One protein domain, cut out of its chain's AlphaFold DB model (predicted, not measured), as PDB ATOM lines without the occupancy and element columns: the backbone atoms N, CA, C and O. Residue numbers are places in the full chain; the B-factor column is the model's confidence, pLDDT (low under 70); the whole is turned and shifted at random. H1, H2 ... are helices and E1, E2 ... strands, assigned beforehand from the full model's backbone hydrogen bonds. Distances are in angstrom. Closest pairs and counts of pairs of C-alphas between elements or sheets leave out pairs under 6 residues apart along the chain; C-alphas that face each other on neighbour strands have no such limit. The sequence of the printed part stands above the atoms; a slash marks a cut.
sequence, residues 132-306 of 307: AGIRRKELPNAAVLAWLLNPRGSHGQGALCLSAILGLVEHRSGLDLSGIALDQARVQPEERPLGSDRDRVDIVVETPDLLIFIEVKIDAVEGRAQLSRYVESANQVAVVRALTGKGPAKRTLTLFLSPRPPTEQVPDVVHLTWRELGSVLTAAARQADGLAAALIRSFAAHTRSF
ATOM      1  N   ALA A 132     -25.823 -19.631  -9.017       93.19
ATOM      2  CA  ALA A 132     -25.274 -19.701 -10.373       93.19
ATOM      3  C   ALA A 132     -23.777 -19.332 -10.465       93.19
ATOM      4  O   ALA A 132     -23.189 -19.370 -11.543       93.19
ATOM      5  N   GLY A 133     -23.133 -18.961  -9.353       93.69
ATOM      6  CA  GLY A 133     -21.702 -18.654  -9.316       93.69
ATOM      7  C   GLY A 133     -21.314 -17.277  -9.869       93.69
ATOM      8  O   GLY A 133     -20.118 -17.050 -10.084       93.69
ATOM      9  N   ILE A 134     -22.287 -16.373 -10.053       94.81
ATOM     10  CA  ILE A 134     -22.084 -14.966 -10.446       94.81
ATOM     11  C   ILE A 134     -21.374 -14.226  -9.314       94.81
ATOM     12  O   ILE A 134     -20.255 -13.743  -9.497       94.81
ATOM     13  N   ARG A 135     -21.971 -14.242  -8.112       93.00
ATOM     14  CA  ARG A 135     -21.428 -13.600  -6.900       93.00
ATOM     15  C   ARG A 135     -20.901 -12.194  -7.223       93.00
ATOM     16  O   ARG A 135     -21.609 -11.400  -7.817       93.00
ATOM     17  N   ARG A 136     -19.652 -11.887  -6.874       94.56
ATOM     18  CA  ARG A 136     -19.021 -10.576  -7.078       94.56
ATOM     19  C   ARG A 136     -18.244 -10.448  -8.394       94.56
ATOM     20  O   ARG A 136     -17.512  -9.485  -8.564       94.56
ATOM     21  N   LYS A 137     -18.350 -11.411  -9.317       94.31
ATOM     22  CA  LYS A 137     -17.600 -11.362 -10.584       94.31
ATOM     23  C   LYS A 137     -18.163 -10.249 -11.470       94.31
ATOM     24  O   LYS A 137     -19.357 -10.288 -11.773       94.31
ATOM     25  N   GLU A 138     -17.338  -9.293 -11.901       94.31
ATOM     26  CA  GLU A 138     -17.820  -8.133 -12.663       94.31
ATOM     27  C   GLU A 138     -18.502  -8.533 -13.979       94.31
ATOM     28  O   GLU A 138     -19.653  -8.160 -14.189       94.31
ATOM     29  N   LEU A 139     -17.853  -9.352 -14.817       93.50
ATOM     30  CA  LEU A 139     -18.375  -9.700 -16.148       93.50
ATOM     31  C   LEU A 139     -19.752 -10.396 -16.105       93.50
ATOM     32  O   LEU A 139     -20.679  -9.924 -16.765       93.50
ATOM     33  N   PRO A 140     -19.982 -11.446 -15.286       96.06
ATOM     34  CA  PRO A 140     -21.317 -12.031 -15.169       96.06
ATOM     35  C   PRO A 140     -22.377 -11.060 -14.628       96.06
ATOM     36  O   PRO A 140     -23.523 -11.107 -15.070       96.06
ATOM     37  N   ASN A 141     -22.024 -10.159 -13.701       97.12
ATOM     38  CA  ASN A 141     -22.961  -9.135 -13.227       97.12
ATOM     39  C   ASN A 141     -23.275  -8.099 -14.314       97.12
ATOM     40  O   ASN A 141     -24.431  -7.700 -14.448       97.12
ATOM     41  N   ALA A 142     -22.279  -7.699 -15.109       97.19
ATOM     42  CA  ALA A 142     -22.465  -6.825 -16.260       97.19
ATOM     43  C   ALA A 142     -23.394  -7.470 -17.301       97.19
ATOM     44  O   ALA A 142     -24.304  -6.812 -17.795       97.19
ATOM     45  N   ALA A 143     -23.254  -8.775 -17.556       97.56
ATOM     46  CA  ALA A 143     -24.142  -9.512 -18.453       97.56
ATOM     47  C   ALA A 143     -25.599  -9.559 -17.950       97.56
ATOM     48  O   ALA A 143     -26.526  -9.333 -18.731       97.56
ATOM     49  N   VAL A 144     -25.825  -9.802 -16.651       97.94
ATOM     50  CA  VAL A 144     -27.182  -9.755 -16.067       97.94
ATOM     51  C   VAL A 144     -27.758  -8.343 -16.127       97.94
ATOM     52  O   VAL A 144     -28.924  -8.174 -16.482       97.94
ATOM     53  N   LEU A 145     -26.951  -7.325 -15.823       98.50
ATOM     54  CA  LEU A 145     -27.377  -5.937 -15.943       98.50
ATOM     55  C   LEU A 145     -27.757  -5.624 -17.395       98.50
ATOM     56  O   LEU A 145     -28.878  -5.191 -17.629       98.50
ATOM     57  N   ALA A 146     -26.905  -5.938 -18.370       98.56
ATOM     58  CA  ALA A 146     -27.185  -5.759 -19.794       98.56
ATOM     59  C   ALA A 146     -28.490  -6.450 -20.229       98.56
ATOM     60  O   ALA A 146     -29.287  -5.856 -20.955       98.56
ATOM     61  N   TRP A 147     -28.749  -7.669 -19.738       98.25
ATOM     62  CA  TRP A 147     -30.018  -8.363 -19.967       98.25
ATOM     63  C   TRP A 147     -31.215  -7.570 -19.433       98.25
ATOM     64  O   TRP A 147     -32.184  -7.431 -20.167       98.25
ATOM     65  N   LEU A 148     -31.140  -7.016 -18.217       98.38
ATOM     66  CA  LEU A 148     -32.206  -6.194 -17.624       98.38
ATOM     67  C   LEU A 148     -32.400  -4.840 -18.321       98.38
ATOM     68  O   LEU A 148     -33.505  -4.301 -18.309       98.38
ATOM     69  N   LEU A 149     -31.336  -4.256 -18.877       98.50
ATOM     70  CA  LEU A 149     -31.411  -2.973 -19.586       98.50
ATOM     71  C   LEU A 149     -31.974  -3.109 -20.999       98.50
ATOM     72  O   LEU A 149     -32.372  -2.108 -21.590       98.50
ATOM     73  N   ASN A 150     -31.986  -4.317 -21.558       98.38
ATOM     74  CA  ASN A 150     -32.424  -4.538 -22.923       98.38
ATOM     75  C   ASN A 150     -33.958  -4.436 -23.024       98.38
ATOM     76  O   ASN A 150     -34.652  -5.331 -22.546       98.38
ATOM     77  N   PRO A 151     -34.526  -3.434 -23.721       98.00
ATOM     78  CA  PRO A 151     -35.978  -3.306 -23.855       98.00
ATOM     79  C   PRO A 151     -36.633  -4.494 -24.573       98.00
ATOM     80  O   PRO A 151     -37.826  -4.740 -24.413       98.00
ATOM     81  N   ARG A 152     -35.847  -5.248 -25.352       97.50
ATOM     82  CA  ARG A 152     -36.252  -6.464 -26.067       97.50
ATOM     83  C   ARG A 152     -35.721  -7.734 -25.388       97.50
ATOM     84  O   ARG A 152     -35.683  -8.795 -26.007       97.50
ATOM     85  N   GLY A 153     -35.263  -7.628 -24.140       95.44
ATOM     86  CA  GLY A 153     -34.764  -8.745 -23.352       95.44
ATOM     87  C   GLY A 153     -35.862  -9.755 -23.021       95.44
ATOM     88  O   GLY A 153     -37.043  -9.422 -22.914       95.44
ATOM     89  N   SER A 154     -35.469 -11.009 -22.790       96.69
ATOM     90  CA  SER A 154     -36.405 -12.101 -22.476       96.69
ATOM     91  C   SER A 154     -37.158 -11.931 -21.147       96.69
ATOM     92  O   SER A 154     -38.092 -12.682 -20.881       96.69
ATOM     93  N   HIS A 155     -36.806 -10.937 -20.322       95.19
ATOM     94  CA  HIS A 155     -37.600 -10.549 -19.150       95.19
ATOM     95  C   HIS A 155     -38.938  -9.880 -19.520       95.19
ATOM     96  O   HIS A 155     -39.827  -9.796 -18.672       95.19
ATOM     97  N   GLY A 156     -39.100  -9.377 -20.750       96.88
ATOM     98  CA  GLY A 156     -40.380  -8.873 -21.261       96.88
ATOM     99  C   GLY A 156     -40.924  -7.627 -20.554       96.88
ATOM    100  O   GLY A 156     -42.127  -7.407 -20.565       96.88
ATOM    101  N   GLN A 157     -40.064  -6.822 -19.918       97.25
ATOM    102  CA  GLN A 157     -40.474  -5.623 -19.159       97.25
ATOM    103  C   GLN A 157     -40.245  -4.314 -19.930       97.25
ATOM    104  O   GLN A 157     -40.206  -3.239 -19.330       97.25
ATOM    105  N   GLY A 158     -40.046  -4.390 -21.249       97.62
ATOM    106  CA  GLY A 158     -39.707  -3.224 -22.062       97.62
ATOM    107  C   GLY A 158     -38.497  -2.470 -21.501       97.62
ATOM    108  O   GLY A 158     -37.614  -3.049 -20.867       97.62
ATOM    109  N   ALA A 159     -38.488  -1.151 -21.677       97.56
ATOM    110  CA  ALA A 159     -37.417  -0.279 -21.199       97.56
ATOM    111  C   ALA A 159     -37.472   0.031 -19.686       97.56
ATOM    112  O   ALA A 159     -36.811   0.967 -19.247       97.56
ATOM    113  N   LEU A 160     -38.246  -0.702 -18.875       98.25
ATOM    114  CA  LEU A 160     -38.529  -0.349 -17.475       98.25
ATOM    115  C   LEU A 160     -37.263  -0.121 -16.632       98.25
ATOM    116  O   LEU A 160     -37.130   0.914 -15.979       98.25
ATOM    117  N   CYS A 161     -36.322  -1.070 -16.636       98.31
ATOM    118  CA  CYS A 161     -35.091  -0.944 -15.852       98.31
ATOM    119  C   CYS A 161     -34.145   0.118 -16.427       98.31
ATOM    120  O   CYS A 161     -33.561   0.878 -15.657       98.31
ATOM    121  N   LEU A 162     -34.030   0.204 -17.758       98.25
ATOM    122  CA  LEU A 162     -33.228   1.230 -18.427       98.25
ATOM    123  C   LEU A 162     -33.740   2.638 -18.098       98.25
ATOM    124  O   LEU A 162     -32.972   3.478 -17.642       98.25
ATOM    125  N   SER A 163     -35.045   2.870 -18.241       97.88
ATOM    126  CA  SER A 163     -35.705   4.133 -17.902       97.88
ATOM    127  C   SER A 163     -35.493   4.509 -16.436       97.88
ATOM    128  O   SER A 163     -35.140   5.647 -16.139       97.88
ATOM    129  N   ALA A 164     -35.621   3.547 -15.517       97.62
ATOM    130  CA  ALA A 164     -35.422   3.799 -14.095       97.62
ATOM    131  C   ALA A 164     -33.984   4.253 -13.771       97.62
ATOM    132  O   ALA A 164     -33.790   5.147 -12.947       97.62
ATOM    133  N   ILE A 165     -32.974   3.666 -14.424       97.56
ATOM    134  CA  ILE A 165     -31.571   4.064 -14.244       97.56
ATOM    135  C   ILE A 165     -31.303   5.421 -14.886       97.56
ATOM    136  O   ILE A 165     -30.669   6.263 -14.256       97.56
ATOM    137  N   LEU A 166     -31.809   5.669 -16.096       96.69
ATOM    138  CA  LEU A 166     -31.615   6.960 -16.756       96.69
ATOM    139  C   LEU A 166     -32.299   8.105 -16.009       96.69
ATOM    140  O   LEU A 166     -31.727   9.183 -15.947       96.69
ATOM    141  N   GLY A 167     -33.432   7.864 -15.345       96.56
ATOM    142  CA  GLY A 167     -34.033   8.853 -14.447       96.56
ATOM    143  C   GLY A 167     -33.140   9.197 -13.246       96.56
ATOM    144  O   GLY A 167     -33.061  10.357 -12.838       96.56
ATOM    145  N   LEU A 168     -32.410   8.218 -12.691       95.81
ATOM    146  CA  LEU A 168     -31.408   8.487 -11.651       95.81
ATOM    147  C   LEU A 168     -30.225   9.294 -12.206       95.81
ATOM    148  O   LEU A 168     -29.758  10.223 -11.547       95.81
ATOM    149  N   VAL A 169     -29.752   8.943 -13.404       95.25
ATOM    150  CA  VAL A 169     -28.661   9.643 -14.097       95.25
ATOM    151  C   VAL A 169     -29.044  11.093 -14.382       95.25
ATOM    152  O   VAL A 169     -28.293  11.979 -13.996       95.25
ATOM    153  N   GLU A 170     -30.206  11.342 -14.984       94.69
ATOM    154  CA  GLU A 170     -30.742  12.678 -15.285       94.69
ATOM    155  C   GLU A 170     -30.812  13.544 -14.023       94.69
ATOM    156  O   GLU A 170     -30.273  14.649 -13.989       94.69
ATOM    157  N   HIS A 171     -31.356  13.007 -12.926       92.44
ATOM    158  CA  HIS A 171     -31.379  13.710 -11.641       92.44
ATOM    159  C   HIS A 171     -29.970  13.986 -11.077       92.44
ATOM    160  O   HIS A 171     -29.778  14.921 -10.294       92.44
ATOM    161  N   ARG A 172     -28.969  13.162 -11.409       90.62
ATOM    162  CA  ARG A 172     -27.595  13.309 -10.908       90.62
ATOM    163  C   ARG A 172     -26.762  14.288 -11.719       90.62
ATOM    164  O   ARG A 172     -26.044  15.080 -11.116       90.62
ATOM    165  N   SER A 173     -26.832  14.207 -13.039       89.19
ATOM    166  CA  SER A 173     -26.008  14.997 -13.949       89.19
ATOM    167  C   SER A 173     -26.669  16.308 -14.372       89.19
ATOM    168  O   SER A 173     -25.972  17.212 -14.818       89.19
ATOM    169  N   GLY A 174     -27.996  16.421 -14.244       87.44
ATOM    170  CA  GLY A 174     -28.762  17.538 -14.798       87.44
ATOM    171  C   GLY A 174     -28.890  17.492 -16.325       87.44
ATOM    172  O   GLY A 174     -29.332  18.472 -16.921       87.44
ATOM    173  N   LEU A 175     -28.491  16.385 -16.961       87.69
ATOM    174  CA  LEU A 175     -28.664  16.171 -18.396       87.69
ATOM    175  C   LEU A 175     -30.133  15.906 -18.711       87.69
ATOM    176  O   LEU A 175     -30.731  15.035 -18.091       87.69
ATOM    177  N   ASP A 176     -30.665  16.580 -19.726       90.25
ATOM    178  CA  ASP A 176     -31.990  16.278 -20.264       90.25
ATOM    179  C   ASP A 176     -31.937  14.988 -21.099       90.25
ATOM    180  O   ASP A 176     -31.409  14.957 -22.222       90.25
ATOM    181  N   LEU A 177     -32.453  13.909 -20.514       90.38
ATOM    182  CA  LEU A 177     -32.592  12.601 -21.152       90.38
ATOM    183  C   LEU A 177     -34.049  12.324 -21.547       90.38
ATOM    184  O   LEU A 177     -34.376  11.210 -21.972       90.38
ATOM    185  N   SER A 178     -34.921  13.331 -21.446       86.56
ATOM    186  CA  SER A 178     -36.298  13.230 -21.899       86.56
ATOM    187  C   SER A 178     -36.370  13.053 -23.422       86.56
ATOM    188  O   SER A 178     -35.486  13.458 -24.180       86.56
ATOM    189  N   GLY A 179     -37.410  12.358 -23.887       86.69
ATOM    190  CA  GLY A 179     -37.652  12.136 -25.316       86.69
ATOM    191  C   GLY A 179     -36.756  11.097 -26.004       86.69
ATOM    192  O   GLY A 179     -37.003  10.791 -27.167       86.69
ATOM    193  N   ILE A 180     -35.767  10.506 -25.321       92.56
ATOM    194  CA  ILE A 180     -34.955   9.423 -25.898       92.56
ATOM    195  C   ILE A 180     -35.828   8.180 -26.129       92.56
ATOM    196  O   ILE A 180     -36.500   7.697 -25.215       92.56
ATOM    197  N   ALA A 181     -35.771   7.618 -27.340       94.00
ATOM    198  CA  ALA A 181     -36.491   6.401 -27.724       94.00
ATOM    199  C   ALA A 181     -35.871   5.134 -27.094       94.00
ATOM    200  O   ALA A 181     -35.161   4.359 -27.743       94.00
ATOM    201  N   LEU A 182     -36.099   4.933 -25.791       96.06
ATOM    202  CA  LEU A 182     -35.516   3.824 -25.020       96.06
ATOM    203  C   LEU A 182     -36.017   2.440 -25.448       96.06
ATOM    204  O   LEU A 182     -35.319   1.452 -25.255       96.06
ATOM    205  N   ASP A 183     -37.203   2.353 -26.041       95.69
ATOM    206  CA  ASP A 183     -37.756   1.134 -26.640       95.69
ATOM    207  C   ASP A 183     -36.940   0.649 -27.853       95.69
ATOM    208  O   ASP A 183     -36.937  -0.541 -28.184       95.69
ATOM    209  N   GLN A 184     -36.199   1.558 -28.489       95.50
ATOM    210  CA  GLN A 184     -35.318   1.255 -29.612       95.50
ATOM    211  C   GLN A 184     -33.893   0.894 -29.186       95.50
ATOM    212  O   GLN A 184     -33.090   0.522 -30.049       95.50
ATOM    213  N   ALA A 185     -33.585   0.946 -27.886       97.00
ATOM    214  CA  ALA A 185     -32.243   0.708 -27.384       97.00
ATOM    215  C   ALA A 185     -31.711  -0.685 -27.767       97.00
ATOM    216  O   ALA A 185     -32.402  -1.705 -27.673       97.00
ATOM    217  N   ARG A 186     -30.444  -0.729 -28.182       96.38
ATOM    218  CA  ARG A 186     -29.643  -1.940 -28.367       96.38
ATOM    219  C   ARG A 186     -28.649  -2.015 -27.221       96.38
ATOM    220  O   ARG A 186     -27.885  -1.078 -27.009       96.38
ATOM    221  N   VAL A 187     -28.660  -3.125 -26.491       97.81
ATOM    222  CA  VAL A 187     -27.780  -3.335 -25.338       97.81
ATOM    223  C   VAL A 187     -26.858  -4.510 -25.613       97.81
ATOM    224  O   VAL A 187     -27.331  -5.591 -25.960       97.81
ATOM    225  N   GLN A 188     -25.555  -4.285 -25.480       96.06
ATOM    226  CA  GLN A 188     -24.510  -5.255 -25.789       96.06
ATOM    227  C   GLN A 188     -23.541  -5.366 -24.603       96.06
ATOM    228  O   GLN A 188     -22.929  -4.362 -24.242       96.06
ATOM    229  N   PRO A 189     -23.410  -6.545 -23.970       95.06
ATOM    230  CA  PRO A 189     -22.348  -6.789 -23.003       95.06
ATOM    231  C   PRO A 189     -21.021  -7.085 -23.717       95.06
ATOM    232  O   PRO A 189     -21.016  -7.695 -24.786       95.06
ATOM    233  N   GLU A 190     -19.903  -6.699 -23.102       90.88
ATOM    234  CA  GLU A 190     -18.535  -6.988 -23.563       90.88
ATOM    235  C   GLU A 190     -18.255  -6.591 -25.031       90.88
ATOM    236  O   GLU A 190     -17.596  -7.315 -25.789       90.88
ATOM    237  N   GLU A 191     -18.753  -5.427 -25.454       88.44
ATOM    238  CA  GLU A 191     -18.570  -4.933 -26.823       88.44
ATOM    239  C   GLU A 191     -17.145  -4.395 -27.035       88.44
ATOM    240  O   GLU A 191     -16.530  -3.852 -26.121       88.44
ATOM    241  N   ARG A 192     -16.624  -4.513 -28.263       89.56
ATOM    242  CA  ARG A 192     -15.377  -3.869 -28.722       89.56
ATOM    243  C   ARG A 192     -15.713  -2.872 -29.830       89.56
ATOM    244  O   ARG A 192     -15.591  -3.220 -31.006       89.56
ATOM    245  N   PRO A 193     -16.151  -1.648 -29.497       79.69
ATOM    246  CA  PRO A 193     -16.731  -0.733 -30.478       79.69
ATOM    247  C   PRO A 193     -15.771  -0.329 -31.607       79.69
ATOM    248  O   PRO A 193     -16.224  -0.004 -32.702       79.69
ATOM    249  N   LEU A 194     -14.460  -0.369 -31.344       82.38
ATOM    250  CA  LEU A 194     -13.386  -0.064 -32.298       82.38
ATOM    251  C   LEU A 194     -12.566  -1.308 -32.703       82.38
ATOM    252  O   LEU A 194     -11.520  -1.189 -33.334       82.38
ATOM    253  N   GLY A 195     -13.029  -2.514 -32.354       80.81
ATOM    254  CA  GLY A 195     -12.412  -3.782 -32.768       80.81
ATOM    255  C   GLY A 195     -11.169  -4.222 -31.980       80.81
ATOM    256  O   GLY A 195     -10.617  -5.277 -32.276       80.81
ATOM    257  N   SER A 196     -10.742  -3.468 -30.964       79.06
ATOM    258  CA  SER A 196      -9.585  -3.788 -30.117       79.06
ATOM    259  C   SER A 196     -10.003  -4.242 -28.717       79.06
ATOM    260  O   SER A 196     -10.940  -3.699 -28.132       79.06
ATOM    261  N   ASP A 197      -9.262  -5.188 -28.129       75.06
ATOM    262  CA  ASP A 197      -9.425  -5.583 -26.718       75.06
ATOM    263  C   ASP A 197      -9.160  -4.424 -25.746       75.06
ATOM    264  O   ASP A 197      -9.670  -4.421 -24.627       75.06
ATOM    265  N   ARG A 198      -8.379  -3.420 -26.167       73.69
ATOM    266  CA  ARG A 198      -8.106  -2.221 -25.358       73.69
ATOM    267  C   ARG A 198      -9.312  -1.296 -25.213       73.69
ATOM    268  O   ARG A 198      -9.267  -0.443 -24.327       73.69
ATOM    269  N   ASP A 199     -10.331  -1.497 -26.046       76.31
ATOM    270  CA  ASP A 199     -11.548  -0.687 -26.120       76.31
ATOM    271  C   ASP A 199     -12.774  -1.514 -25.711       76.31
ATOM    272  O   ASP A 199     -13.904  -1.183 -26.067       76.31
ATOM    273  N   ARG A 200     -12.561  -2.637 -25.009       88.62
ATOM    274  CA  ARG A 200     -13.657  -3.466 -24.512       88.62
ATOM    275  C   ARG A 200     -14.458  -2.687 -23.474       88.62
ATOM    276  O   ARG A 200     -13.917  -2.303 -22.441       88.62
ATOM    277  N   VAL A 201     -15.751  -2.536 -23.721       92.00
ATOM    278  CA  VAL A 201     -16.704  -1.907 -22.805       92.00
ATOM    279  C   VAL A 201     -17.571  -2.984 -22.173       92.00
ATOM    280  O   VAL A 201     -18.109  -3.832 -22.885       92.00
ATOM    281  N   ASP A 202     -17.721  -2.955 -20.845       94.69
ATOM    282  CA  ASP A 202     -18.502  -3.968 -20.125       94.69
ATOM    283  C   ASP A 202     -19.960  -3.998 -20.600       94.69
ATOM    284  O   ASP A 202     -20.509  -5.080 -20.820       94.69
ATOM    285  N   ILE A 203     -20.585  -2.829 -20.795       97.75
ATOM    286  CA  ILE A 203     -21.913  -2.712 -21.410       97.75
ATOM    287  C   ILE A 203     -21.991  -1.463 -22.291       97.75
ATOM    288  O   ILE A 203     -21.665  -0.358 -21.857       97.75
ATOM    289  N   VAL A 204     -22.521  -1.625 -23.498       97.31
ATOM    290  CA  VAL A 204     -22.905  -0.527 -24.389       97.31
ATOM    291  C   VAL A 204     -24.421  -0.489 -24.515       97.31
ATOM    292  O   VAL A 204     -25.055  -1.502 -24.820       97.31
ATOM    293  N   VAL A 205     -25.009   0.688 -24.304       97.31
ATOM    294  CA  VAL A 205     -26.419   0.972 -24.597       97.31
ATOM    295  C   VAL A 205     -26.471   2.005 -25.709       97.31
ATOM    296  O   VAL A 205     -25.967   3.113 -25.562       97.31
ATOM    297  N   GLU A 206     -27.103   1.662 -26.823       95.50
ATOM    298  CA  GLU A 206     -27.225   2.550 -27.974       95.50
ATOM    299  C   GLU A 206     -28.690   2.753 -28.347       95.50
ATOM    300  O   GLU A 206     -29.417   1.802 -28.615       95.50
ATOM    301  N   THR A 207     -29.106   4.010 -28.407       94.19
ATOM    302  CA  THR A 207     -30.396   4.468 -28.946       94.19
ATOM    303  C   THR A 207     -30.137   5.265 -30.232       94.19
ATOM    304  O   THR A 207     -28.971   5.482 -30.568       94.19
ATOM    305  N   PRO A 208     -31.162   5.736 -30.965       91.38
ATOM    306  CA  PRO A 208     -30.943   6.630 -32.103       91.38
ATOM    307  C   PRO A 208     -30.118   7.883 -31.760       91.38
ATOM    308  O   PRO A 208     -29.251   8.257 -32.547       91.38
ATOM    309  N   ASP A 209     -30.311   8.453 -30.566       91.00
ATOM    310  CA  ASP A 209     -29.777   9.778 -30.200       91.00
ATOM    311  C   ASP A 209     -28.691   9.752 -29.113       91.00
ATOM    312  O   ASP A 209     -28.035  10.766 -28.860       91.00
ATOM    313  N   LEU A 210     -28.504   8.613 -28.442       93.56
ATOM    314  CA  LEU A 210     -27.622   8.467 -27.281       93.56
ATOM    315  C   LEU A 210     -26.817   7.165 -27.347       93.56
ATOM    316  O   LEU A 210     -27.384   6.092 -27.564       93.56
ATOM    317  N   LEU A 211     -25.515   7.273 -27.092       94.81
ATOM    318  CA  LEU A 211     -24.579   6.176 -26.871       94.81
ATOM    319  C   LEU A 211     -24.080   6.225 -25.422       94.81
ATOM    320  O   LEU A 211     -23.486   7.216 -25.001       94.81
ATOM    321  N   ILE A 212     -24.303   5.152 -24.670       95.75
ATOM    322  CA  ILE A 212     -23.895   5.034 -23.272       95.75
ATOM    323  C   ILE A 212     -22.887   3.906 -23.136       95.75
ATOM    324  O   ILE A 212     -23.180   2.767 -23.505       95.75
ATOM    325  N   PHE A 213     -21.735   4.208 -22.553       96.25
ATOM    326  CA  PHE A 213     -20.794   3.201 -22.075       96.25
ATOM    327  C   PHE A 213     -20.971   3.032 -20.574       96.25
ATOM    328  O   PHE A 213     -21.045   4.018 -19.847       96.25
ATOM    329  N   ILE A 214     -21.056   1.792 -20.109       96.50
ATOM    330  CA  ILE A 214     -21.130   1.468 -18.687       96.50
ATOM    331  C   ILE A 214     -19.920   0.609 -18.356       96.50
ATOM    332  O   ILE A 214     -19.773  -0.487 -18.894       96.50
ATOM    333  N   GLU A 215     -19.080   1.114 -17.463       95.06
ATOM    334  CA  GLU A 215     -17.953   0.383 -16.893       95.06
ATOM    335  C   GLU A 215     -18.332  -0.099 -15.492       95.06
ATOM    336  O   GLU A 215     -18.831   0.675 -14.666       95.06
ATOM    337  N   VAL A 216     -18.102  -1.383 -15.222       94.62
ATOM    338  CA  VAL A 216     -18.547  -2.053 -14.003       94.62
ATOM    339  C   VAL A 216     -17.343  -2.444 -13.147       94.62
ATOM    340  O   VAL A 216     -16.414  -3.120 -13.589       94.62
ATOM    341  N   LYS A 217     -17.359  -2.044 -11.871       94.19
ATOM    342  CA  LYS A 217     -16.349  -2.434 -10.876       94.19
ATOM    343  C   LYS A 217     -17.016  -2.910  -9.600       94.19
ATOM    344  O   LYS A 217     -17.931  -2.260  -9.102       94.19
ATOM    345  N   ILE A 218     -16.557  -4.032  -9.050       93.69
ATOM    346  CA  ILE A 218     -17.011  -4.521  -7.742       93.69
ATOM    347  C   ILE A 218     -15.830  -4.546  -6.780       93.69
ATOM    348  O   ILE A 218     -15.861  -3.843  -5.771       93.69
ATOM    349  N   ASP A 219     -14.789  -5.309  -7.112       88.00
ATOM    350  CA  ASP A 219     -13.619  -5.492  -6.246       88.00
ATOM    351  C   ASP A 219     -12.339  -4.909  -6.863       88.00
ATOM    352  O   ASP A 219     -11.410  -4.547  -6.137       88.00
ATOM    353  N   ALA A 220     -12.288  -4.785  -8.193       79.69
ATOM    354  CA  ALA A 220     -11.124  -4.259  -8.891       79.69
ATOM    355  C   ALA A 220     -10.932  -2.744  -8.689       79.69
ATOM    356  O   ALA A 220     -11.873  -1.951  -8.774       79.69
ATOM    357  N   VAL A 221      -9.674  -2.347  -8.477       72.50
ATOM    358  CA  VAL A 221      -9.252  -0.941  -8.478       72.50
ATOM    359  C   VAL A 221      -9.191  -0.433  -9.919       72.50
ATOM    360  O   VAL A 221      -8.828  -1.170 -10.835       72.50
ATOM    361  N   GLU A 222      -9.561   0.830 -10.109       71.88
ATOM    362  CA  GLU A 222      -9.512   1.524 -11.393       71.88
ATOM    363  C   GLU A 222      -8.092   1.522 -11.993       71.88
ATOM    364  O   GLU A 222      -7.104   1.761 -11.290       71.88
ATOM    365  N   GLY A 223      -7.978   1.275 -13.301       68.94
ATOM    366  CA  GLY A 223      -6.733   1.511 -14.030       68.94
ATOM    367  C   GLY A 223      -6.467   3.012 -14.196       68.94
ATOM    368  O   GLY A 223      -7.393   3.804 -14.350       68.94
ATOM    369  N   ARG A 224      -5.198   3.434 -14.203       65.31
ATOM    370  CA  ARG A 224      -4.839   4.853 -14.398       65.31
ATOM    371  C   ARG A 224      -5.417   5.390 -15.719       65.31
ATOM    372  O   ARG A 224      -5.225   4.755 -16.756       65.31
ATOM    373  N   ALA A 225      -6.051   6.567 -15.671       75.75
ATOM    374  CA  ALA A 225      -6.654   7.262 -16.816       75.75
ATOM    375  C   ALA A 225      -7.653   6.406 -17.619       75.75
ATOM    376  O   ALA A 225      -7.890   6.658 -18.802       75.75
ATOM    377  N   GLN A 226      -8.212   5.357 -17.001       81.25
ATOM    378  CA  GLN A 226      -9.104   4.441 -17.691       81.25
ATOM    379  C   GLN A 226     -10.348   5.199 -18.161       81.25
ATOM    380  O   GLN A 226     -10.631   5.195 -19.351       81.25
ATOM    381  N   LEU A 227     -11.032   5.923 -17.277       86.88
ATOM    382  CA  LEU A 227     -12.289   6.600 -17.607       86.88
ATOM    383  C   LEU A 227     -12.168   7.662 -18.706       86.88
ATOM    384  O   LEU A 227     -13.023   7.706 -19.589       86.88
ATOM    385  N   SER A 228     -11.088   8.443 -18.722       87.81
ATOM    386  CA  SER A 228     -10.828   9.428 -19.782       87.81
ATOM    387  C   SER A 228     -10.771   8.762 -21.162       87.81
ATOM    388  O   SER A 228     -11.398   9.234 -22.110       87.81
ATOM    389  N   ARG A 229     -10.137   7.585 -21.259       86.50
ATOM    390  CA  ARG A 229     -10.107   6.799 -22.501       86.50
ATOM    391  C   ARG A 229     -11.484   6.285 -22.920       86.50
ATOM    392  O   ARG A 229     -11.739   6.182 -24.117       86.50
ATOM    393  N   TYR A 230     -12.368   5.950 -21.977       87.75
ATOM    394  CA  TYR A 230     -13.736   5.529 -22.315       87.75
ATOM    395  C   TYR A 230     -14.554   6.687 -22.878       87.75
ATOM    396  O   TYR A 230     -15.253   6.490 -23.871       87.75
ATOM    397  N   VAL A 231     -14.427   7.887 -22.305       90.38
ATOM    398  CA  VAL A 231     -15.080   9.095 -22.829       90.38
ATOM    399  C   VAL A 231     -14.590   9.398 -24.249       90.38
ATOM    400  O   VAL A 231     -15.400   9.581 -25.160       90.38
ATOM    401  N   GLU A 232     -13.274   9.369 -24.475       90.12
ATOM    402  CA  GLU A 232     -12.683   9.539 -25.810       90.12
ATOM    403  C   GLU A 232     -13.179   8.475 -26.799       90.12
ATOM    404  O   GLU A 232     -13.607   8.804 -27.908       90.12
ATOM    405  N   SER A 233     -13.196   7.208 -26.379       90.19
ATOM    406  CA  SER A 233     -13.665   6.092 -27.207       90.19
ATOM    407  C   SER A 233     -15.145   6.234 -27.559       90.19
ATOM    408  O   SER A 233     -15.520   6.023 -28.711       90.19
ATOM    409  N   ALA A 234     -15.994   6.637 -26.609       90.75
ATOM    410  CA  ALA A 234     -17.414   6.875 -26.854       90.75
ATOM    411  C   ALA A 234     -17.615   7.974 -27.909       90.75
ATOM    412  O   ALA A 234     -18.398   7.799 -28.846       90.75
ATOM    413  N   ASN A 235     -16.860   9.071 -27.808       91.31
ATOM    414  CA  ASN A 235     -16.895  10.168 -28.777       91.31
ATOM    415  C   ASN A 235     -16.430   9.717 -30.166       91.31
ATOM    416  O   ASN A 235     -17.102   9.987 -31.164       91.31
ATOM    417  N   GLN A 236     -15.326   8.972 -30.245       90.38
ATOM    418  CA  GLN A 236     -14.826   8.438 -31.509       90.38
ATOM    419  C   GLN A 236     -15.840   7.490 -32.161       90.38
ATOM    420  O   GLN A 236     -16.105   7.590 -33.360       90.38
ATOM    421  N   VAL A 237     -16.459   6.604 -31.378       89.38
ATOM    422  CA  VAL A 237     -17.487   5.673 -31.860       89.38
ATOM    423  C   VAL A 237     -18.714   6.423 -32.365       89.38
ATOM    424  O   VAL A 237     -19.220   6.096 -33.440       89.38
ATOM    425  N   ALA A 238     -19.176   7.450 -31.647       90.25
ATOM    426  CA  ALA A 238     -20.300   8.276 -32.082       90.25
ATOM    427  C   ALA A 238     -20.021   8.959 -33.432       90.25
ATOM    428  O   ALA A 238     -20.879   8.930 -34.318       90.25
ATOM    429  N   VAL A 239     -18.811   9.497 -33.627       89.69
ATOM    430  CA  VAL A 239     -18.382  10.113 -34.895       89.69
ATOM    431  C   VAL A 239     -18.291   9.081 -36.023       89.69
ATOM    432  O   VAL A 239     -18.871   9.283 -37.088       89.69
ATOM    433  N   VAL A 240     -17.618   7.948 -35.806       87.19
ATOM    434  CA  VAL A 240     -17.465   6.898 -36.832       87.19
ATOM    435  C   VAL A 240     -18.826   6.336 -37.260       87.19
ATOM    436  O   VAL A 240     -19.080   6.135 -38.452       87.19
ATOM    437  N   ARG A 241     -19.743   6.123 -36.309       86.06
ATOM    438  CA  ARG A 241     -21.104   5.642 -36.599       86.06
ATOM    439  C   ARG A 241     -21.954   6.689 -37.321       86.06
ATOM    440  O   ARG A 241     -22.752   6.317 -38.174       86.06
ATOM    441  N   ALA A 242     -21.764   7.976 -37.042       87.06
ATOM    442  CA  ALA A 242     -22.422   9.056 -37.781       87.06
ATOM    443  C   ALA A 242     -21.996   9.088 -39.256       87.06
ATOM    444  O   ALA A 242     -22.843   9.124 -40.152       87.06
ATOM    445  N   LEU A 243     -20.685   8.985 -39.508       84.00
ATOM    446  CA  LEU A 243     -20.114   8.980 -40.859       84.00
ATOM    447  C   LEU A 243     -20.586   7.780 -41.691       84.00
ATOM    448  O   LEU A 243     -20.860   7.919 -42.881       84.00
ATOM    449  N   THR A 244     -20.709   6.607 -41.068       82.19
ATOM    450  CA  THR A 244     -21.148   5.373 -41.742       82.19
ATOM    451  C   THR A 244     -22.671   5.256 -41.857       82.19
ATOM    452  O   THR A 244     -23.167   4.680 -42.823       82.19
ATOM    453  N   GLY A 245     -23.424   5.823 -40.908       75.62
ATOM    454  CA  GLY A 245     -24.886   5.738 -40.825       75.62
ATOM    455  C   GLY A 245     -25.668   6.886 -41.474       75.62
ATOM    456  O   GLY A 245     -26.895   6.842 -41.451       75.62
ATOM    457  N   LYS A 246     -25.001   7.905 -42.045       61.81
ATOM    458  CA  LYS A 246     -25.620   9.129 -42.613       61.81
ATOM    459  C   LYS A 246     -26.562   9.861 -41.636       61.81
ATOM    460  O   LYS A 246     -27.618  10.347 -42.035       61.81
ATOM    461  N   GLY A 247     -26.180   9.948 -40.364       71.75
ATOM    462  CA  GLY A 247     -26.924  10.671 -39.324       71.75
ATOM    463  C   GLY A 247     -26.005  11.565 -38.488       71.75
ATOM    464  O   GLY A 247     -24.785  11.456 -38.617       71.75
ATOM    465  N   PRO A 248     -26.551  12.458 -37.644       81.81
ATOM    466  CA  PRO A 248     -25.737  13.239 -36.718       81.81
ATOM    467  C   PRO A 248     -25.019  12.330 -35.710       81.81
ATOM    468  O   PRO A 248     -25.452  11.210 -35.428       81.81
ATOM    469  N   ALA A 249     -23.915  12.825 -35.146       86.44
ATOM    470  CA  ALA A 249     -23.258  12.159 -34.027       86.44
ATOM    471  C   ALA A 249     -24.209  12.086 -32.828       86.44
ATOM    472  O   ALA A 249     -24.816  13.085 -32.438       86.44
ATOM    473  N   LYS A 250     -24.332  10.884 -32.259       90.62
ATOM    474  CA  LYS A 250     -25.123  10.645 -31.051       90.62
ATOM    475  C   LYS A 250     -24.499  11.385 -29.872       90.62
ATOM    476  O   LYS A 250     -23.275  11.495 -29.794       90.62
ATOM    477  N   ARG A 251     -25.327  11.816 -28.918       92.44
ATOM    478  CA  ARG A 251     -24.830  12.240 -27.602       92.44
ATOM    479  C   ARG A 251     -24.131  11.057 -26.938       92.44
ATOM    480  O   ARG A 251     -24.554   9.914 -27.119       92.44
ATOM    481  N   THR A 252     -23.083  11.321 -26.174       93.81
ATOM    482  CA  THR A 252     -22.320  10.295 -25.463       93.81
ATOM    483  C   THR A 252     -22.482  10.468 -23.960       93.81
ATOM    484  O   THR A 252     -22.673  11.575 -23.461       93.81
ATOM    485  N   LEU A 253     -22.454   9.355 -23.235       94.00
ATOM    486  CA  LEU A 253     -22.499   9.336 -21.781       94.00
ATOM    487  C   LEU A 253     -21.676   8.158 -21.269       94.00
ATOM    488  O   LEU A 253     -21.829   7.039 -21.753       94.00
ATOM    489  N   THR A 254     -20.843   8.390 -20.258       95.25
ATOM    490  CA  THR A 254     -20.127   7.304 -19.582       95.25
ATOM    491  C   THR A 254     -20.676   7.136 -18.173       95.25
ATOM    492  O   THR A 254     -20.700   8.076 -17.381       95.25
ATOM    493  N   LEU A 255     -21.138   5.932 -17.854       95.94
ATOM    494  CA  LEU A 255     -21.565   5.539 -16.520       95.94
ATOM    495  C   LEU A 255     -20.467   4.709 -15.868       95.94
ATOM    496  O   LEU A 255     -20.017   3.706 -16.424       95.94
ATOM    497  N   PHE A 256     -20.078   5.099 -14.662       95.38
ATOM    498  CA  PHE A 256     -19.168   4.317 -13.840       95.38
ATOM    499  C   PHE A 256     -19.946   3.703 -12.682       95.38
ATOM    500  O   PHE A 256     -20.418   4.419 -11.797       95.38
ATOM    501  N   LEU A 257     -20.125   2.382 -12.712       95.88
ATOM    502  CA  LEU A 257     -20.861   1.637 -11.696       95.88
ATOM    503  C   LEU A 257     -19.884   0.948 -10.745       95.88
ATOM    504  O   LEU A 257     -19.288  -0.077 -11.078       95.88
ATOM    505  N   SER A 258     -19.739   1.502  -9.546       94.94
ATOM    506  CA  SER A 258     -18.734   1.050  -8.583       94.94
ATOM    507  C   SER A 258     -19.122   1.374  -7.135       94.94
ATOM    508  O   SER A 258     -19.813   2.363  -6.879       94.94
ATOM    509  N   PRO A 259     -18.648   0.605  -6.132       93.44
ATOM    510  CA  PRO A 259     -18.880   0.914  -4.718       93.44
ATOM    511  C   PRO A 259     -18.349   2.277  -4.266       93.44
ATOM    512  O   PRO A 259     -18.832   2.844  -3.289       93.44
ATOM    513  N   ARG A 260     -17.310   2.780  -4.938       90.75
ATOM    514  CA  ARG A 260     -16.604   4.016  -4.595       90.75
ATOM    515  C   ARG A 260     -16.471   4.890  -5.836       90.75
ATOM    516  O   ARG A 260     -16.294   4.325  -6.915       90.75
ATOM    517  N   PRO A 261     -16.523   6.223  -5.689       89.56
ATOM    518  CA  PRO A 261     -16.311   7.130  -6.810       89.56
ATOM    519  C   PRO A 261     -14.949   6.882  -7.470       89.56
ATOM    520  O   PRO A 261     -14.051   6.328  -6.822       89.56
ATOM    521  N   PRO A 262     -14.796   7.278  -8.743       87.31
ATOM    522  CA  PRO A 262     -13.522   7.152  -9.428       87.31
ATOM    523  C   PRO A 262     -12.450   7.985  -8.730       87.31
ATOM    524  O   PRO A 262     -12.744   8.980  -8.061       87.31
ATOM    525  N   THR A 263     -11.200   7.551  -8.864       84.88
ATOM    526  CA  THR A 263     -10.073   8.247  -8.222       84.88
ATOM    527  C   THR A 263      -9.790   9.567  -8.933       84.88
ATOM    528  O   THR A 263      -9.422  10.558  -8.304       84.88
ATOM    529  N   GLU A 264      -9.988   9.577 -10.249       82.38
ATOM    530  CA  GLU A 264      -9.883  10.749 -11.104       82.38
ATOM    531  C   GLU A 264     -11.278  11.318 -11.377       82.38
ATOM    532  O   GLU A 264     -12.214  10.594 -11.719       82.38
ATOM    533  N   GLN A 265     -11.431  12.634 -11.223       81.94
ATOM    534  CA  GLN A 265     -12.648  13.319 -11.646       81.94
ATOM    535  C   GLN A 265     -12.567  13.573 -13.145       81.94
ATOM    536  O   GLN A 265     -11.878  14.486 -13.592       81.94
ATOM    537  N   VAL A 266     -13.290  12.758 -13.903       85.25
ATOM    538  CA  VAL A 266     -13.398  12.896 -15.353       85.25
ATOM    539  C   VAL A 266     -14.727  13.586 -15.677       85.25
ATOM    540  O   VAL A 266     -15.774  13.115 -15.219       85.25
ATOM    541  N   PRO A 267     -14.717  14.705 -16.427       81.38
ATOM    542  CA  PRO A 267     -15.938  15.315 -16.946       81.38
ATOM    543  C   PRO A 267     -16.777  14.303 -17.734       81.38
ATOM    544  O   PRO A 267     -16.242  13.362 -18.312       81.38
ATOM    545  N   ASP A 268     -18.096  14.488 -17.746       81.69
ATOM    546  CA  ASP A 268     -19.036  13.654 -18.515       81.69
ATOM    547  C   ASP A 268     -19.096  12.165 -18.104       81.69
ATOM    548  O   ASP A 268     -19.726  11.340 -18.776       81.69
ATOM    549  N   VAL A 269     -18.510  11.827 -16.947       92.62
ATOM    550  CA  VAL A 269     -18.691  10.539 -16.272       92.62
ATOM    551  C   VAL A 269     -19.676  10.688 -15.119       92.62
ATOM    552  O   VAL A 269     -19.467  11.460 -14.182       92.62
ATOM    553  N   VAL A 270     -20.743   9.892 -15.144       94.81
ATOM    554  CA  VAL A 270     -21.702   9.806 -14.039       94.81
ATOM    555  C   VAL A 270     -21.393   8.570 -13.207       94.81
ATOM    556  O   VAL A 270     -21.519   7.436 -13.671       94.81
ATOM    557  N   HIS A 271     -20.997   8.791 -11.955       95.06
ATOM    558  CA  HIS A 271     -20.788   7.718 -10.986       95.06
ATOM    559  C   HIS A 271     -22.113   7.299 -10.343       95.06
ATOM    560  O   HIS A 271     -22.875   8.147  -9.876       95.06
ATOM    561  N   LEU A 272     -22.355   5.990 -10.297       95.75
ATOM    562  CA  LEU A 272     -23.444   5.359  -9.561       95.75
ATOM    563  C   LEU A 272     -22.885   4.245  -8.673       95.75
ATOM    564  O   LEU A 272     -21.993   3.495  -9.070       95.75
ATOM    565  N   THR A 273     -23.461   4.075  -7.489       96.06
ATOM    566  CA  THR A 273     -23.156   2.932  -6.623       96.06
ATOM    567  C   THR A 273     -24.057   1.735  -6.908       96.06
ATOM    568  O   THR A 273     -25.209   1.863  -7.330       96.06
ATOM    569  N   TRP A 274     -23.573   0.535  -6.581       96.56
ATOM    570  CA  TRP A 274     -24.388  -0.680  -6.635       96.56
ATOM    571  C   TRP A 274     -25.606  -0.628  -5.707       96.56
ATOM    572  O   TRP A 274     -26.661  -1.176  -6.035       96.56
ATOM    573  N   ARG A 275     -25.501   0.071  -4.570       96.12
ATOM    574  CA  ARG A 275     -26.631   0.317  -3.669       96.12
ATOM    575  C   ARG A 275     -27.701   1.210  -4.296       96.12
ATOM    576  O   ARG A 275     -28.891   0.935  -4.117       96.12
ATOM    577  N   GLU A 276     -27.307   2.258  -5.014       96.88
ATOM    578  CA  GLU A 276     -28.241   3.118  -5.749       96.88
ATOM    579  C   GLU A 276     -28.911   2.344  -6.882       96.88
ATOM    580  O   GLU A 276     -30.142   2.328  -6.948       96.88
ATOM    581  N   LEU A 277     -28.134   1.597  -7.677       97.56
ATOM    582  CA  LEU A 277     -28.672   0.695  -8.697       97.56
ATOM    583  C   LEU A 277     -29.694  -0.276  -8.092       97.56
ATOM    584  O   LEU A 277     -30.822  -0.379  -8.569       97.56
ATOM    585  N   GLY A 278     -29.342  -0.955  -6.999       97.62
ATOM    586  CA  GLY A 278     -30.250  -1.873  -6.315       97.62
ATOM    587  C   GLY A 278     -31.499  -1.180  -5.758       97.62
ATOM    588  O   GLY A 278     -32.566  -1.789  -5.669       97.62
ATOM    589  N   SER A 279     -31.424   0.100  -5.399       96.81
ATOM    590  CA  SER A 279     -32.589   0.876  -4.954       96.81
ATOM    591  C   SER A 279     -33.527   1.198  -6.115       96.81
ATOM    592  O   SER A 279     -34.732   0.952  -6.008       96.81
ATOM    593  N   VAL A 280     -32.967   1.640  -7.241       97.62
ATOM    594  CA  VAL A 280     -33.696   1.900  -8.488       97.62
ATOM    595  C   VAL A 280     -34.359   0.629  -9.016       97.62
ATOM    596  O   VAL A 280     -35.562   0.621  -9.263       97.62
ATOM    597  N   LEU A 281     -33.621  -0.480  -9.097       98.19
ATOM    598  CA  LEU A 281     -34.162  -1.759  -9.559       98.19
ATOM    599  C   LEU A 281     -35.253  -2.299  -8.625       98.19
ATOM    600  O   LEU A 281     -36.237  -2.868  -9.087       98.19
ATOM    601  N   THR A 282     -35.144  -2.070  -7.312       97.69
ATOM    602  CA  THR A 282     -36.220  -2.432  -6.370       97.69
ATOM    603  C   THR A 282     -37.498  -1.643  -6.644       97.69
ATOM    604  O   THR A 282     -38.589  -2.206  -6.559       97.69
ATOM    605  N   ALA A 283     -37.381  -0.349  -6.957       97.44
ATOM    606  CA  ALA A 283     -38.526   0.480  -7.314       97.44
ATOM    607  C   ALA A 283     -39.132   0.048  -8.658       97.44
ATOM    608  O   ALA A 283     -40.347  -0.128  -8.736       97.44
ATOM    609  N   ALA A 284     -38.294  -0.207  -9.668       97.44
ATOM    610  CA  ALA A 284     -38.715  -0.729 -10.968       97.44
ATOM    611  C   ALA A 284     -39.465  -2.058 -10.820       97.44
ATOM    612  O   ALA A 284     -40.549  -2.235 -11.360       97.44
ATOM    613  N   ALA A 285     -38.966  -2.968  -9.985       97.06
ATOM    614  CA  ALA A 285     -39.590  -4.269  -9.811       97.06
ATOM    615  C   ALA A 285     -40.987  -4.230  -9.167       97.06
ATOM    616  O   ALA A 285     -41.699  -5.227  -9.222       97.06
ATOM    617  N   ARG A 286     -41.391  -3.120  -8.531       96.62
ATOM    618  CA  ARG A 286     -42.774  -2.930  -8.045       96.62
ATOM    619  C   ARG A 286     -43.766  -2.675  -9.178       96.62
ATOM    620  O   ARG A 286     -44.958  -2.832  -8.957       96.62
ATOM    621  N   GLN A 287     -43.265  -2.251 -10.335       96.44
ATOM    622  CA  GLN A 287     -44.036  -1.985 -11.549       96.44
ATOM    623  C   GLN A 287     -43.929  -3.134 -12.560       96.44
ATOM    624  O   GLN A 287     -44.633  -3.123 -13.559       96.44
ATOM    625  N   ALA A 288     -43.032  -4.093 -12.315       94.94
ATOM    626  CA  ALA A 288     -42.848  -5.272 -13.146       94.94
ATOM    627  C   ALA A 288     -43.806  -6.398 -12.744       94.94
ATOM    628  O   ALA A 288     -44.196  -6.508 -11.575       94.94
ATOM    629  N   ASP A 289     -44.049  -7.314 -13.678       88.94
ATOM    630  CA  ASP A 289     -44.956  -8.446 -13.491       88.94
ATOM    631  C   ASP A 289     -44.247  -9.808 -13.422       88.94
ATOM    632  O   ASP A 289     -43.121 -10.007 -13.894       88.94
ATOM    633  N   GLY A 290     -44.931 -10.777 -12.809       91.62
ATOM    634  CA  GLY A 290     -44.569 -12.196 -12.839       91.62
ATOM    635  C   GLY A 290     -43.149 -12.525 -12.357       91.62
ATOM    636  O   GLY A 290     -42.645 -11.979 -11.371       91.62
ATOM    637  N   LEU A 291     -42.506 -13.467 -13.056       91.75
ATOM    638  CA  LEU A 291     -41.151 -13.932 -12.743       91.75
ATOM    639  C   LEU A 291     -40.103 -12.828 -12.937       91.75
ATOM    640  O   LEU A 291     -39.163 -12.741 -12.149       91.75
ATOM    641  N   ALA A 292     -40.278 -11.957 -13.933       94.81
ATOM    642  CA  ALA A 292     -39.364 -10.847 -14.177       94.81
ATOM    643  C   ALA A 292     -39.289  -9.918 -12.961       94.81
ATOM    644  O   ALA A 292     -38.197  -9.586 -12.508       94.81
ATOM    645  N   ALA A 293     -40.429  -9.594 -12.346       95.62
ATOM    646  CA  ALA A 293     -40.464  -8.811 -11.115       95.62
ATOM    647  C   ALA A 293     -39.678  -9.469  -9.967       95.62
ATOM    648  O   ALA A 293     -38.990  -8.789  -9.203       95.62
ATOM    649  N   ALA A 294     -39.768 -10.797  -9.833       92.75
ATOM    650  CA  ALA A 294     -39.018 -11.542  -8.826       92.75
ATOM    651  C   ALA A 294     -37.507 -11.537  -9.112       92.75
ATOM    652  O   ALA A 294     -36.725 -11.300  -8.191       92.75
ATOM    653  N   LEU A 295     -37.101 -11.725 -10.371       95.44
ATOM    654  CA  LEU A 295     -35.695 -11.693 -10.786       95.44
ATOM    655  C   LEU A 295     -35.088 -10.294 -10.639       95.44
ATOM    656  O   LEU A 295     -34.007 -10.176 -10.070       95.44
ATOM    657  N   ILE A 296     -35.798  -9.231 -11.033       97.25
ATOM    658  CA  ILE A 296     -35.332  -7.849 -10.837       97.25
ATOM    659  C   ILE A 296     -35.162  -7.558  -9.340       97.25
ATOM    660  O   ILE A 296     -34.121  -7.045  -8.939       97.25
ATOM    661  N   ARG A 297     -36.135  -7.927  -8.484       95.69
ATOM    662  CA  ARG A 297     -36.000  -7.774  -7.018       95.69
ATOM    663  C   ARG A 297     -34.820  -8.561  -6.460       95.69
ATOM    664  O   ARG A 297     -34.094  -8.041  -5.618       95.69
ATOM    665  N   SER A 298     -34.651  -9.804  -6.899       94.75
ATOM    666  CA  SER A 298     -33.569 -10.673  -6.442       94.75
ATOM    667  C   SER A 298     -32.207 -10.100  -6.840       94.75
ATOM    668  O   SER A 298     -31.332  -9.971  -5.988       94.75
ATOM    669  N   PHE A 299     -32.043  -9.665  -8.094       97.19
ATOM    670  CA  PHE A 299     -30.802  -9.042  -8.560       97.19
ATOM    671  C   PHE A 299     -30.534  -7.719  -7.840       97.19
ATOM    672  O   PHE A 299     -29.424  -7.469  -7.386       97.19
ATOM    673  N   ALA A 300     -31.571  -6.908  -7.621       96.75
ATOM    674  CA  ALA A 300     -31.471  -5.681  -6.841       96.75
ATOM    675  C   ALA A 300     -31.010  -5.921  -5.392       96.75
ATOM    676  O   ALA A 300     -30.312  -5.085  -4.820       96.75
ATOM    677  N   ALA A 301     -31.416  -7.032  -4.773       93.88
ATOM    678  CA  ALA A 301     -30.941  -7.422  -3.449       93.88
ATOM    679  C   ALA A 301     -29.490  -7.929  -3.494       93.88
ATOM    680  O   ALA A 301     -28.693  -7.560  -2.632       93.88
ATOM    681  N   HIS A 302     -29.144  -8.711  -4.520       94.69
ATOM    682  CA  HIS A 302     -27.798  -9.229  -4.760       94.69
ATOM    683  C   HIS A 302     -26.768  -8.100  -4.879       94.69
ATOM    684  O   HIS A 302     -25.779  -8.075  -4.141       94.69
ATOM    685  N   THR A 303     -27.044  -7.099  -5.716       94.44
ATOM    686  CA  THR A 303     -26.111  -5.996  -5.971       94.44
ATOM    687  C   THR A 303     -25.916  -5.066  -4.775       94.44
ATOM    688  O   THR A 303     -24.830  -4.523  -4.591       94.44
ATOM    689  N   ARG A 304     -26.909  -4.911  -3.886       91.81
ATOM    690  CA  ARG A 304     -26.764  -4.093  -2.661       91.81
ATOM    691  C   ARG A 304     -25.665  -4.592  -1.722       91.81
ATOM    692  O   ARG A 304     -25.209  -3.822  -0.880       91.81
ATOM    693  N   SER A 305     -25.258  -5.856  -1.845       87.88
ATOM    694  CA  SER A 305     -24.149  -6.427  -1.072       87.88
ATOM    695  C   SER A 305     -22.763  -5.993  -1.576       87.88
ATOM    696  O   SER A 305     -21.752  -6.288  -0.937       87.88
ATOM    697  N   PHE A 306     -22.687  -5.298  -2.716       90.12
ATOM    698  CA  PHE A 306     -21.417  -4.957  -3.355       90.12
ATOM    699  C   PHE A 306     -20.729  -3.722  -2.776       90.12
ATOM    700  O   PHE A 306     -19.506  -3.630  -2.877       90.12
TER     701      PHE A 306
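Overview. This is residues 132 to 306 of the 307 residues of an uncharacterized protein of Brevundimonas diminuta (UniProt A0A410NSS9). A twisted sheet of five strands stands between helices: the long helix H3 covers one face, and H1 and H2 pack on the other. Beyond H2, on the side away from H3, the hairpin of helices H4 and H5 packs on H2 through H4, with H5 far from the sheet. The printed part has 175 residues, with five named helices and five named strands in the order H1 H2 E1 E2 E3 H3 E4 E5 H4 H5. The sheet is mixed, ordered E1 E2 E3 E4 E5, and the class is mixed, helices and strands. The whole is compact, with a radius of gyration of the C-alphas of 15.4 A, and rounded, spanning 43 by 34 by 31 A.

Arrangement. E1, residues 186 to 191, E2, residues 201 to 206, and E3, residues 210 to 216, form a meander, each strand the antiparallel neighbour of the one before. In the hairpin of E1 and E2, N 188 and O 204 are within hydrogen-bond range at 2.9 A; in the hairpin of E2 and E3, N 212 and O 205 are at 2.8 A. E4, residues 251 to 257, is parallel to E3 at 17 degrees, with N 255 and O 213 at 2.8 A. The edge strand E5, residues 269 to 272, is parallel to E4 at 38 degrees, with N 270 and O 254 at 2.9 A. H3, residues 226 to 245, is on the sheet over E3 and E4, at a height of 8.9 A; the closest C-alphas of H3 and E4 are those of Ala 234 and Thr 252, 6.1 A apart. E3, H3 and E4 form a strand-helix-strand unit, two parallel neighbour strands with a helix between, and its crossover is right-handed. H1, residues 138 to 149, and H2, residues 160 to 173, are on the opposite face from H3, making three layers, helices on both faces of a sheet. H1, at a height of 7.5 A, runs along E2 at 0 degrees on the local plane. H2, at a height of 9.1 A, only just runs across E5, at 62 degrees on the local plane. H1 touches H2 with residues 148 to 149 alone, about perpendicular at 75 degrees; their closest C-alphas, of Leu 149 and Leu 162, are 4.7 A apart. H2 touches H4, residues 274 to 284, at a steep tilt of 52 degrees, opposite ways, closest at the C-alphas of Cys 161 and Ala 284, 6.1 A. H4 only grazes the sheet, with residues 274 to 277. H4 and H5, residues 290 to 306, touch as a helical hairpin at a shallow tilt of 18 degrees, opposite ways, closest at the C-alphas of Gly 278 and Ala 300, 4.0 A. H5 is not on the sheet. Every O i to N i+4 pair is within hydrogen-bond range in H1, H2, H3 and H4, and 10 of 13 in H5.

Along the chain. E3 and E4 measure 19.2 A and 19.5 A from first to last C-alpha. H3 is 28.0 A long, from C-alpha 226 at (-9.104, 4.441, -17.691). H1 begins at C-alpha 138 at (-17.820, -8.133, -12.663) and is 16.1 A long; H2 is 20.1 A and H4 15.0 A. H5 is 26.0 A long and ends at C-alpha 306 at (-21.417, -4.957, -3.355).

Size, cuts and confidence. The two C-alphas farthest apart, those of Lys 246 and Ser 305, are 44.4 A apart. The printed part has no cut. The links H2 to E1 and E4 to E5 are long. The mean pLDDT of the printed part is 91.6; residues 223 to 224 and residue 246 are under 70.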